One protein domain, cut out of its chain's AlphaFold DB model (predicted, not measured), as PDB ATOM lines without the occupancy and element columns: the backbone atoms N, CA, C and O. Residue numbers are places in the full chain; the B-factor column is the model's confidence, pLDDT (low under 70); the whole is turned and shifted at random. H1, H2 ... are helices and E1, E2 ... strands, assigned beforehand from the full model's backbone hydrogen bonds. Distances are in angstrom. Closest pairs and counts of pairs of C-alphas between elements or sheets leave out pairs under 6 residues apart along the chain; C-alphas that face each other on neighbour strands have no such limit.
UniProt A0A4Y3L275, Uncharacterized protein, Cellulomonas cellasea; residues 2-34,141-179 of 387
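AT A GLANCE: This is residues 2 to 34 and 141 to 179 of the 387 residues of an uncharacterized protein of Cellulomonas cellasea (UniProt A0A4Y3L275). With little regular structure, this is two lobes of looped chain set end to end: residues 2 to 34, with a tiny two-stranded sheet and a one-turn helix, and residues 141 to 179, with no named element. The 72 printed residues include E1, H1 and E2 in that order; E1 and E2 are antiparallel. The class is mixed, with only 10 residues in named elements. The whole is compact, radius of gyration of the C-alphas 12.5 A, yet elongated, 41 by 24 by 16 A.

IN THESE COORDINATES: E1, residues 2 to 4, begins at C-alpha 2 (218.571, 182.483, 263.976) and spans 6.5 A. H1, residues 25 to 28, spans 4.7 A. E2, residues 29 to 31, spans 6.4 A, ending at C-alpha 31 (220.196, 182.108, 268.366).

HOW THE PARTS SIT: E1 and E2 are antiparallel neighbours at 148 degrees; N 3 and O 30 are 2.9 A apart, within hydrogen-bond range. Residues 2 to 3 also pair antiparallel with residues 10 to 11. The closest C-alphas of E1 and H1, Cys 4 and Glu 28, are 5.8 A apart. H1 is too short for an O i to N i+4 pair; its 1 O i to N i+3 pair is not within range.

THE WHOLE: The C-alphas of Trp 27 and Ser 179, the two farthest apart, are 42.7 A apart. Residues 35 to 140 are not printed; C-alphas 34 and 141 are 26.9 A apart across the cut. The link E1 to H1 is long. Residue 34 alone is under pLDDT 70.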
ATOM      1  N   LEU A   2     219.361 181.431 263.318       90.25
ATOM      2  CA  LEU A   2     218.571 182.483 263.976       90.25
ATOM      3  C   LEU A   2     217.068 182.268 263.752       90.25
ATOM      4  O   LEU A   2     216.614 182.143 262.612       90.25
ATOM      5  N   ILE A   3     216.273 182.267 264.822       92.69
ATOM      6  CA  ILE A   3     214.806 182.264 264.740       92.69
ATOM      7  C   ILE A   3     214.299 183.680 264.998       92.69
ATOM      8  O   ILE A   3     214.610 184.280 266.024       92.69
ATOM      9  N   CYS A   4     213.515 184.223 264.068       94.12
ATOM     10  CA  CYS A   4     212.880 185.524 264.249       94.12
ATOM     11  C   CYS A   4     211.763 185.421 265.296       94.12
ATOM     12  O   CYS A   4     210.782 184.712 265.079       94.12
ATOM     13  N   THR A   5     211.863 186.159 266.398       93.94
ATOM     14  CA  THR A   5     210.862 186.155 267.478       93.94
ATOM     15  C   THR A   5     209.544 186.818 267.066       93.94
ATOM     16  O   THR A   5     208.502 186.535 267.652       93.94
ATOM     17  N   THR A   6     209.552 187.648 266.016       92.31
ATOM     18  CA  THR A   6     208.356 188.320 265.481       92.31
ATOM     19  C   THR A   6     207.464 187.398 264.647       92.31
ATOM     20  O   THR A   6     206.245 187.541 264.681       92.31
ATOM     21  N   CYS A   7     208.039 186.479 263.860       93.38
ATOM     22  CA  CYS A   7     207.270 185.654 262.911       93.38
ATOM     23  C   CYS A   7     207.630 184.158 262.891       93.38
ATOM     24  O   CYS A   7     207.024 183.400 262.140       93.38
ATOM     25  N   GLY A   8     208.624 183.720 263.666       91.75
ATOM     26  CA  GLY A   8     209.055 182.319 263.760       91.75
ATOM     27  C   GLY A   8     209.910 181.804 262.595       91.75
ATOM     28  O   GLY A   8     210.294 180.636 262.591       91.75
ATOM     29  N   THR A   9     210.235 182.641 261.604       93.31
ATOM     30  CA  THR A   9     211.039 182.222 260.441       93.31
ATOM     31  C   THR A   9     212.482 181.908 260.841       93.31
ATOM     32  O   THR A   9     213.093 182.660 261.604       93.31
ATOM     33  N   ARG A  10     213.038 180.824 260.285       93.31
ATOM     34  CA  ARG A  10     214.449 180.430 260.439       93.31
ATOM     35  C   ARG A  10     215.326 181.151 259.411       93.31
ATOM     36  O   ARG A  10     214.965 181.213 258.241       93.31
ATOM     37  N   ASN A  11     216.457 181.679 259.863       91.38
ATOM     38  CA  ASN A  11     217.409 182.491 259.102       91.38
ATOM     39  C   ASN A  11     218.840 181.973 259.350       91.38
ATOM     40  O   ASN A  11     219.116 181.378 260.403       91.38
ATOM     41  N   GLU A  12     219.737 182.174 258.385       89.19
ATOM     42  CA  GLU A  12     221.166 181.846 258.527       89.19
ATOM     43  C   GLU A  12     221.851 182.817 259.507       89.19
ATOM     44  O   GLU A  12     221.354 183.911 259.780       89.19
ATOM     45  N   ASP A  13     222.979 182.405 260.092       85.50
ATOM     46  CA  ASP A  13     223.623 183.150 261.185       85.50
ATOM     47  C   ASP A  13     224.299 184.461 260.745       85.50
ATOM     48  O   ASP A  13     224.556 185.329 261.582       85.50
ATOM     49  N   ASP A  14     224.590 184.620 259.455       85.94
ATOM     50  CA  ASP A  14     225.196 185.807 258.841       85.94
ATOM     51  C   ASP A  14     224.157 186.825 258.320       85.94
ATOM     52  O   ASP A  14     224.497 187.889 257.784       85.94
ATOM     53  N   GLU A  15     222.870 186.538 258.503       87.75
ATOM     54  CA  GLU A  15     221.775 187.360 258.004       87.75
ATOM     55  C   GLU A  15     221.372 188.441 259.002       87.75
ATOM     56  O   GLU A  15     221.208 188.211 260.196       87.75
ATOM     57  N   HIS A  16     221.172 189.654 258.492       92.44
ATOM     58  CA  HIS A  16     220.854 190.812 259.325       92.44
ATOM     59  C   HIS A  16     219.340 191.041 259.431       92.44
ATOM     60  O   HIS A  16     218.876 191.641 260.397       92.44
ATOM     61  N   PHE A  17     218.565 190.561 258.454       94.31
ATOM     62  CA  PHE A  17     217.120 190.770 258.369       94.31
ATOM     63  C   PHE A  17     216.364 189.473 258.079       94.31
ATOM     64  O   PHE A  17     216.799 188.650 257.268       94.31
ATOM     65  N   CYS A  18     215.195 189.328 258.705       94.19
ATOM     66  CA  CYS A  18     214.320 188.178 258.537       94.19
ATOM     67  C   CYS A  18     213.812 188.064 257.094       94.19
ATOM     68  O   CYS A  18     213.266 189.019 256.541       94.19
ATOM     69  N   ALA A  19     213.929 186.869 256.507       92.38
ATOM     70  CA  ALA A  19     213.509 186.592 255.133       92.38
ATOM     71  C   ALA A  19     212.018 186.855 254.848       92.38
ATOM     72  O   ALA A  19     211.674 187.165 253.705       92.38
ATOM     73  N   GLU A  20     211.160 186.711 255.863       93.69
ATOM     74  CA  GLU A  20     209.702 186.659 255.708       93.69
ATOM     75  C   GLU A  20     208.996 187.940 256.158       93.69
ATOM     76  O   GLU A  20     208.094 188.394 255.461       93.69
ATOM     77  N   CYS A  21     209.400 188.539 257.285       91.81
ATOM     78  CA  CYS A  21     208.763 189.750 257.822       91.81
ATOM     79  C   CYS A  21     209.653 191.004 257.808       91.81
ATOM     80  O   CYS A  21     209.163 192.084 258.125       91.81
ATOM     81  N   GLY A  22     210.943 190.883 257.471       90.00
ATOM     82  CA  GLY A  22     211.865 192.025 257.401       90.00
ATOM     83  C   GLY A  22     212.360 192.565 258.751       90.00
ATOM     84  O   GLY A  22     213.029 193.592 258.767       90.00
ATOM     85  N   ALA A  23     212.069 191.884 259.865       92.88
ATOM     86  CA  ALA A  23     212.587 192.176 261.209       92.88
ATOM     87  C   ALA A  23     214.132 192.185 261.268       92.88
ATOM     88  O   ALA A  23     214.776 191.380 260.587       92.88
ATOM     89  N   TYR A  24     214.733 193.057 262.082       93.50
ATOM     90  CA  TYR A  24     216.183 193.157 262.269       93.50
ATOM     91  C   TYR A  24     216.673 192.151 263.322       93.50
ATOM     92  O   TYR A  24     216.450 192.283 264.529       93.50
ATOM     93  N   LEU A  25     217.394 191.130 262.858       91.06
ATOM     94  CA  LEU A  25     217.687 189.922 263.635       91.06
ATOM     95  C   LEU A  25     218.685 190.137 264.778       91.06
ATOM     96  O   LEU A  25     218.759 189.305 265.675       91.06
ATOM     97  N   ALA A  26     219.425 191.249 264.801       89.94
ATOM     98  CA  ALA A  26     220.303 191.544 265.933       89.94
ATOM     99  C   ALA A  26     219.526 191.861 267.226       89.94
ATOM    100  O   ALA A  26     220.096 191.762 268.312       89.94
ATOM    101  N   TRP A  27     218.253 192.259 267.117       90.12
ATOM    102  CA  TRP A  27     217.371 192.529 268.261       90.12
ATOM    103  C   TRP A  27     216.226 191.520 268.355       90.12
ATOM    104  O   TRP A  27     215.823 191.138 269.447       90.12
ATOM    105  N   GLU A  28     215.714 191.089 267.203       90.75
ATOM    106  CA  GLU A  28     214.512 190.256 267.081       90.75
ATOM    107  C   GLU A  28     214.851 188.801 266.714       90.75
ATOM    108  O   GLU A  28     213.973 188.025 266.337       90.75
ATOM    109  N   GLY A  29     216.129 188.423 266.771       88.44
ATOM    110  CA  GLY A  29     216.609 187.072 266.501       88.44
ATOM    111  C   GLY A  29     217.054 186.360 267.773       88.44
ATOM    112  O   GLY A  29     217.870 186.877 268.534       88.44
ATOM    113  N   GLU A  30     216.561 185.142 267.973       91.19
ATOM    114  CA  GLU A  30     217.059 184.228 268.997       91.19
ATOM    115  C   GLU A  30     217.985 183.192 268.350       91.19
ATOM    116  O   GLU A  30     217.611 182.510 267.388       91.19
ATOM    117  N   ARG A  31     219.225 183.096 268.848       86.75
ATOM    118  CA  ARG A  31     220.196 182.108 268.366       86.75
ATOM    119  C   ARG A  31     219.883 180.764 269.005       86.75
ATOM    120  O   ARG A  31     219.985 180.617 270.218       86.75
ATOM    121  N   VAL A  32     219.576 179.780 268.170       85.06
ATOM    122  CA  VAL A  32     219.446 178.391 268.606       85.06
ATOM    123  C   VAL A  32     220.730 177.670 268.218       85.06
ATOM    124  O   VAL A  32     221.073 177.592 267.035       85.06
ATOM    125  N   GLU A  33     221.462 177.188 269.222       74.88
ATOM    126  CA  GLU A  33     222.555 176.244 269.003       74.88
ATOM    127  C   GLU A  33     221.945 174.895 268.622       74.88
ATOM    128  O   GLU A  33     221.118 174.334 269.343       74.88
ATOM    129  N   GLU A  34     222.317 174.395 267.451       59.75
ATOM    130  CA  GLU A  34     221.906 173.084 266.977       59.75
ATOM    131  C   GLU A  34     222.598 172.033 267.862       59.75
ATOM    132  O   GLU A  34     223.775 171.718 267.684       59.75
ATOM    133  N   ARG A 141     226.727 184.681 243.187       81.50
ATOM    134  CA  ARG A 141     225.290 184.634 242.890       81.50
ATOM    135  C   ARG A 141     224.978 183.446 241.989       81.50
ATOM    136  O   ARG A 141     225.574 183.307 240.914       81.50
ATOM    137  N   ASN A 142     224.003 182.648 242.388       81.31
ATOM    138  CA  ASN A 142     223.527 181.516 241.616       81.31
ATOM    139  C   ASN A 142     222.385 181.930 240.676       81.31
ATOM    140  O   ASN A 142     221.640 182.876 240.945       81.31
ATOM    141  N   PRO A 143     222.213 181.237 239.538       84.06
ATOM    142  CA  PRO A 143     221.054 181.458 238.687       84.06
ATOM    143  C   PRO A 143     219.748 181.145 239.428       84.06
ATOM    144  O   PRO A 143     219.556 180.018 239.885       84.06
ATOM    145  N   GLY A 144     218.835 182.112 239.462       84.31
ATOM    146  CA  GLY A 144     217.606 182.068 240.258       84.31
ATOM    147  C   GLY A 144     217.620 182.996 241.474       84.31
ATOM    148  O   GLY A 144     216.549 183.312 241.979       84.31
ATOM    149  N   ASP A 145     218.781 183.496 241.899       90.00
ATOM    150  CA  ASP A 145     218.860 184.446 243.012       90.00
ATOM    151  C   ASP A 145     218.279 185.814 242.623       90.00
ATOM    152  O   ASP A 145     218.458 186.292 241.500       90.00
ATOM    153  N   GLN A 146     217.610 186.471 243.565       91.25
ATOM    154  CA  GLN A 146     217.135 187.847 243.466       91.25
ATOM    155  C   GLN A 146     218.234 188.824 243.896       91.25
ATOM    156  O   GLN A 146     218.868 188.660 244.944       91.25
ATOM    157  N   VAL A 147     218.462 189.872 243.104       92.00
ATOM    158  CA  VAL A 147     219.460 190.909 243.405       92.00
ATOM    159  C   VAL A 147     218.765 192.132 243.987       92.00
ATOM    160  O   VAL A 147     217.985 192.787 243.302       92.00
ATOM    161  N   CYS A 148     219.076 192.476 245.236       89.44
ATOM    162  CA  CYS A 148     218.490 193.651 245.882       89.44
ATOM    163  C   CYS A 148     218.841 194.938 245.115       89.44
ATOM    164  O   CYS A 148     220.018 195.243 244.906       89.44
ATOM    165  N   GLY A 149     217.830 195.731 244.749       86.38
ATOM    166  CA  GLY A 149     218.012 196.988 244.014       86.38
ATOM    167  C   GLY A 149     218.693 198.111 244.810       86.38
ATOM    168  O   GLY A 149     219.226 199.039 244.201       86.38
ATOM    169  N   GLN A 150     218.706 198.030 246.147       86.44
ATOM    170  CA  GLN A 150     219.315 199.044 247.021       86.44
ATOM    171  C   GLN A 150     220.773 198.730 247.358       86.44
ATOM    172  O   GLN A 150     221.659 199.544 247.100       86.44
ATOM    173  N   CYS A 151     221.046 197.548 247.919       85.12
ATOM    174  CA  CYS A 151     222.387 197.197 248.394       85.12
ATOM    175  C   CYS A 151     223.141 196.210 247.487       85.12
ATOM    176  O   CYS A 151     224.306 195.923 247.751       85.12
ATOM    177  N   GLY A 152     222.501 195.667 246.444       85.00
ATOM    178  CA  GLY A 152     223.128 194.752 245.479       85.00
ATOM    179  C   GLY A 152     223.395 193.328 245.981       85.00
ATOM    180  O   GLY A 152     224.021 192.555 245.254       85.00
ATOM    181  N   ALA A 153     222.944 192.978 247.191       87.12
ATOM    182  CA  ALA A 153     223.134 191.646 247.770       87.12
ATOM    183  C   ALA A 153     222.336 190.582 247.000       87.12
ATOM    184  O   ALA A 153     221.214 190.849 246.548       87.12
ATOM    185  N   GLY A 154     222.908 189.382 246.874       89.69
ATOM    186  CA  GLY A 154     222.211 188.210 246.336       89.69
ATOM    187  C   GLY A 154     221.319 187.576 247.401       89.69
ATOM    188  O   GLY A 154     221.722 187.473 248.554       89.69
ATOM    189  N   ASN A 155     220.103 187.188 247.035       90.69
ATOM    190  CA  ASN A 155     219.132 186.554 247.926       90.69
ATOM    191  C   ASN A 155     218.535 185.345 247.205       90.69
ATOM    192  O   ASN A 155     218.235 185.439 246.018       90.69
ATOM    193  N   VAL A 156     218.334 184.223 247.894       89.69
ATOM    194  CA  VAL A 156     217.639 183.075 247.291       89.69
ATOM    195  C   VAL A 156     216.208 183.457 246.895       89.69
ATOM    196  O   VAL A 156     215.585 184.306 247.534       89.69
ATOM    197  N   ALA A 157     215.681 182.823 245.845       89.06
ATOM    198  CA  ALA A 157     214.400 183.183 245.224       89.06
ATOM    199  C   ALA A 157     213.187 183.185 246.175       89.06
ATOM    200  O   ALA A 157     212.166 183.791 245.863       89.06
ATOM    201  N   THR A 158     213.273 182.476 247.301       88.38
ATOM    202  CA  THR A 158     212.181 182.316 248.268       88.38
ATOM    203  C   THR A 158     212.070 183.463 249.275       88.38
ATOM    204  O   THR A 158     211.091 183.504 250.016       88.38
ATOM    205  N   ARG A 159     213.030 184.396 249.332       91.50
ATOM    206  CA  ARG A 159     212.985 185.510 250.295       91.50
ATOM    207  C   ARG A 159     212.089 186.643 249.820       91.50
ATOM    208  O   ARG A 159     212.074 186.978 248.640       91.50
ATOM    209  N   LYS A 160     211.433 187.304 250.773       94.12
ATOM    210  CA  LYS A 160     210.636 188.516 250.531       94.12
ATOM    211  C   LYS A 160     211.408 189.795 250.836       94.12
ATOM    212  O   LYS A 160     211.156 190.820 250.207       94.12
ATOM    213  N   PHE A 161     212.363 189.726 251.764       94.38
ATOM    214  CA  PHE A 161     213.182 190.859 252.198       94.38
ATOM    215  C   PHE A 161     214.679 190.581 252.049       94.38
ATOM    216  O   PHE A 161     215.147 189.446 252.192       94.38
ATOM    217  N   CYS A 162     215.440 191.636 251.756       93.00
ATOM    218  CA  CYS A 162     216.880 191.551 251.577       93.00
ATOM    219  C   CYS A 162     217.586 191.198 252.890       93.00
ATOM    220  O   CYS A 162     217.527 191.971 253.845       93.00
ATOM    221  N   ARG A 163     218.386 190.123 252.881       91.00
ATOM    222  CA  ARG A 163     219.165 189.641 254.040       91.00
ATOM    223  C   ARG A 163     220.127 190.663 254.657       91.00
ATOM    224  O   ARG A 163     220.618 190.453 255.760       91.00
ATOM    225  N   ARG A 164     220.429 191.748 253.937       88.25
ATOM    226  CA  ARG A 164     221.449 192.738 254.306       88.25
ATOM    227  C   ARG A 164     220.899 194.114 254.663       88.25
ATOM    228  O   ARG A 164     221.470 194.769 255.524       88.25
ATOM    229  N   CYS A 165     219.857 194.580 253.979       89.25
ATOM    230  CA  CYS A 165     219.329 195.935 254.177       89.25
ATOM    231  C   CYS A 165     217.825 195.994 254.463       89.25
ATOM    232  O   CYS A 165     217.307 197.091 254.627       89.25
ATOM    233  N   GLY A 166     217.127 194.854 254.488       90.19
ATOM    234  CA  GLY A 166     215.696 194.798 254.789       90.19
ATOM    235  C   GLY A 166     214.771 195.306 253.678       90.19
ATOM    236  O   GLY A 166     213.562 195.255 253.841       90.19
ATOM    237  N   GLU A 167     215.301 195.761 252.536       93.25
ATOM    238  CA  GLU A 167     214.483 196.211 251.401       93.25
ATOM    239  C   GLU A 167     213.616 195.074 250.837       93.25
ATOM    240  O   GLU A 167     214.075 193.928 250.747       93.25
ATOM    241  N   SER A 168     212.393 195.401 250.406       92.75
ATOM    242  CA  SER A 168     211.515 194.441 249.732       92.75
ATOM    243  C   SER A 168     212.147 193.937 248.435       92.75
ATOM    244  O   SER A 168     212.694 194.700 247.637       92.75
ATOM    245  N   LEU A 169     212.054 192.631 248.208       92.62
ATOM    246  CA  LEU A 169     212.534 191.987 246.991       92.62
ATOM    247  C   LEU A 169     211.423 191.742 245.960       92.62
ATOM    248  O   LEU A 169     211.673 191.078 244.959       92.62
ATOM    249  N   ALA A 170     210.223 192.296 246.165       89.62
ATOM    250  CA  ALA A 170     209.088 192.111 245.256       89.62
ATOM    251  C   ALA A 170     209.429 192.466 243.794       89.62
ATOM    252  O   ALA A 170     209.064 191.727 242.883       89.62
ATOM    253  N   ASP A 171     210.202 193.536 243.591       85.44
ATOM    254  CA  ASP A 171     210.640 194.008 242.271       85.44
ATOM    255  C   ASP A 171     212.119 193.689 241.978       85.44
ATOM    256  O   ASP A 171     212.728 194.251 241.059       85.44
ATOM    257  N   ALA A 172     212.750 192.822 242.777       87.38
ATOM    258  CA  ALA A 172     214.166 192.517 242.624       87.38
ATOM    259  C   ALA A 172     214.424 191.702 241.340       87.38
ATOM    260  O   ALA A 172     213.817 190.648 241.134       87.38
ATOM    261  N   PRO A 173     215.363 192.126 240.470       86.44
ATOM    262  CA  PRO A 173     215.698 191.364 239.275       86.44
ATOM    263  C   PRO A 173     216.322 190.010 239.631       86.44
ATOM    264  O   PRO A 173     217.243 189.921 240.447       86.44
ATOM    265  N   VAL A 174     215.854 188.958 238.958       87.75
ATOM    266  CA  VAL A 174     216.358 187.585 239.111       87.75
ATOM    267  C   VAL A 174     217.560 187.347 238.198       87.75
ATOM    268  O   VAL A 174     217.538 187.688 237.009       87.75
ATOM    269  N   VAL A 175     218.603 186.707 238.731       83.75
ATOM    270  CA  VAL A 175     219.762 186.241 237.963       83.75
ATOM    271  C   VAL A 175     219.305 185.175 236.969       83.75
ATOM    272  O   VAL A 175     219.032 184.029 237.323       83.75
ATOM    273  N   GLN A 176     219.238 185.556 235.695       80.94
ATOM    274  CA  GLN A 176     218.763 184.680 234.628       80.94
ATOM    275  C   GLN A 176     219.725 183.513 234.373       80.94
ATOM    276  O   GLN A 176     220.950 183.675 234.306       80.94
ATOM    277  N   ARG A 177     219.162 182.320 234.152       73.00
ATOM    278  CA  ARG A 177     219.921 181.181 233.624       73.00
ATOM    279  C   ARG A 177     220.292 181.482 232.178       73.00
ATOM    280  O   ARG A 177     219.419 181.582 231.324       73.00
ATOM    281  N   ARG A 178     221.595 181.553 231.885       74.88
ATOM    282  CA  ARG A 178     222.074 181.603 230.494       74.88
ATOM    283  C   ARG A 178     221.500 180.432 229.708       74.88
ATOM    284  O   ARG A 178     221.562 179.292 230.189       74.88
ATOM    285  N   SER A 179     220.999 180.694 228.506       76.88
ATOM    286  CA  SER A 179     220.451 179.646 227.643       76.88
ATOM    287  C   SER A 179     221.542 178.648 227.237       76.88
ATOM    288  O   SER A 179     222.739 178.950 227.260       76.88
TER     289      SER A 179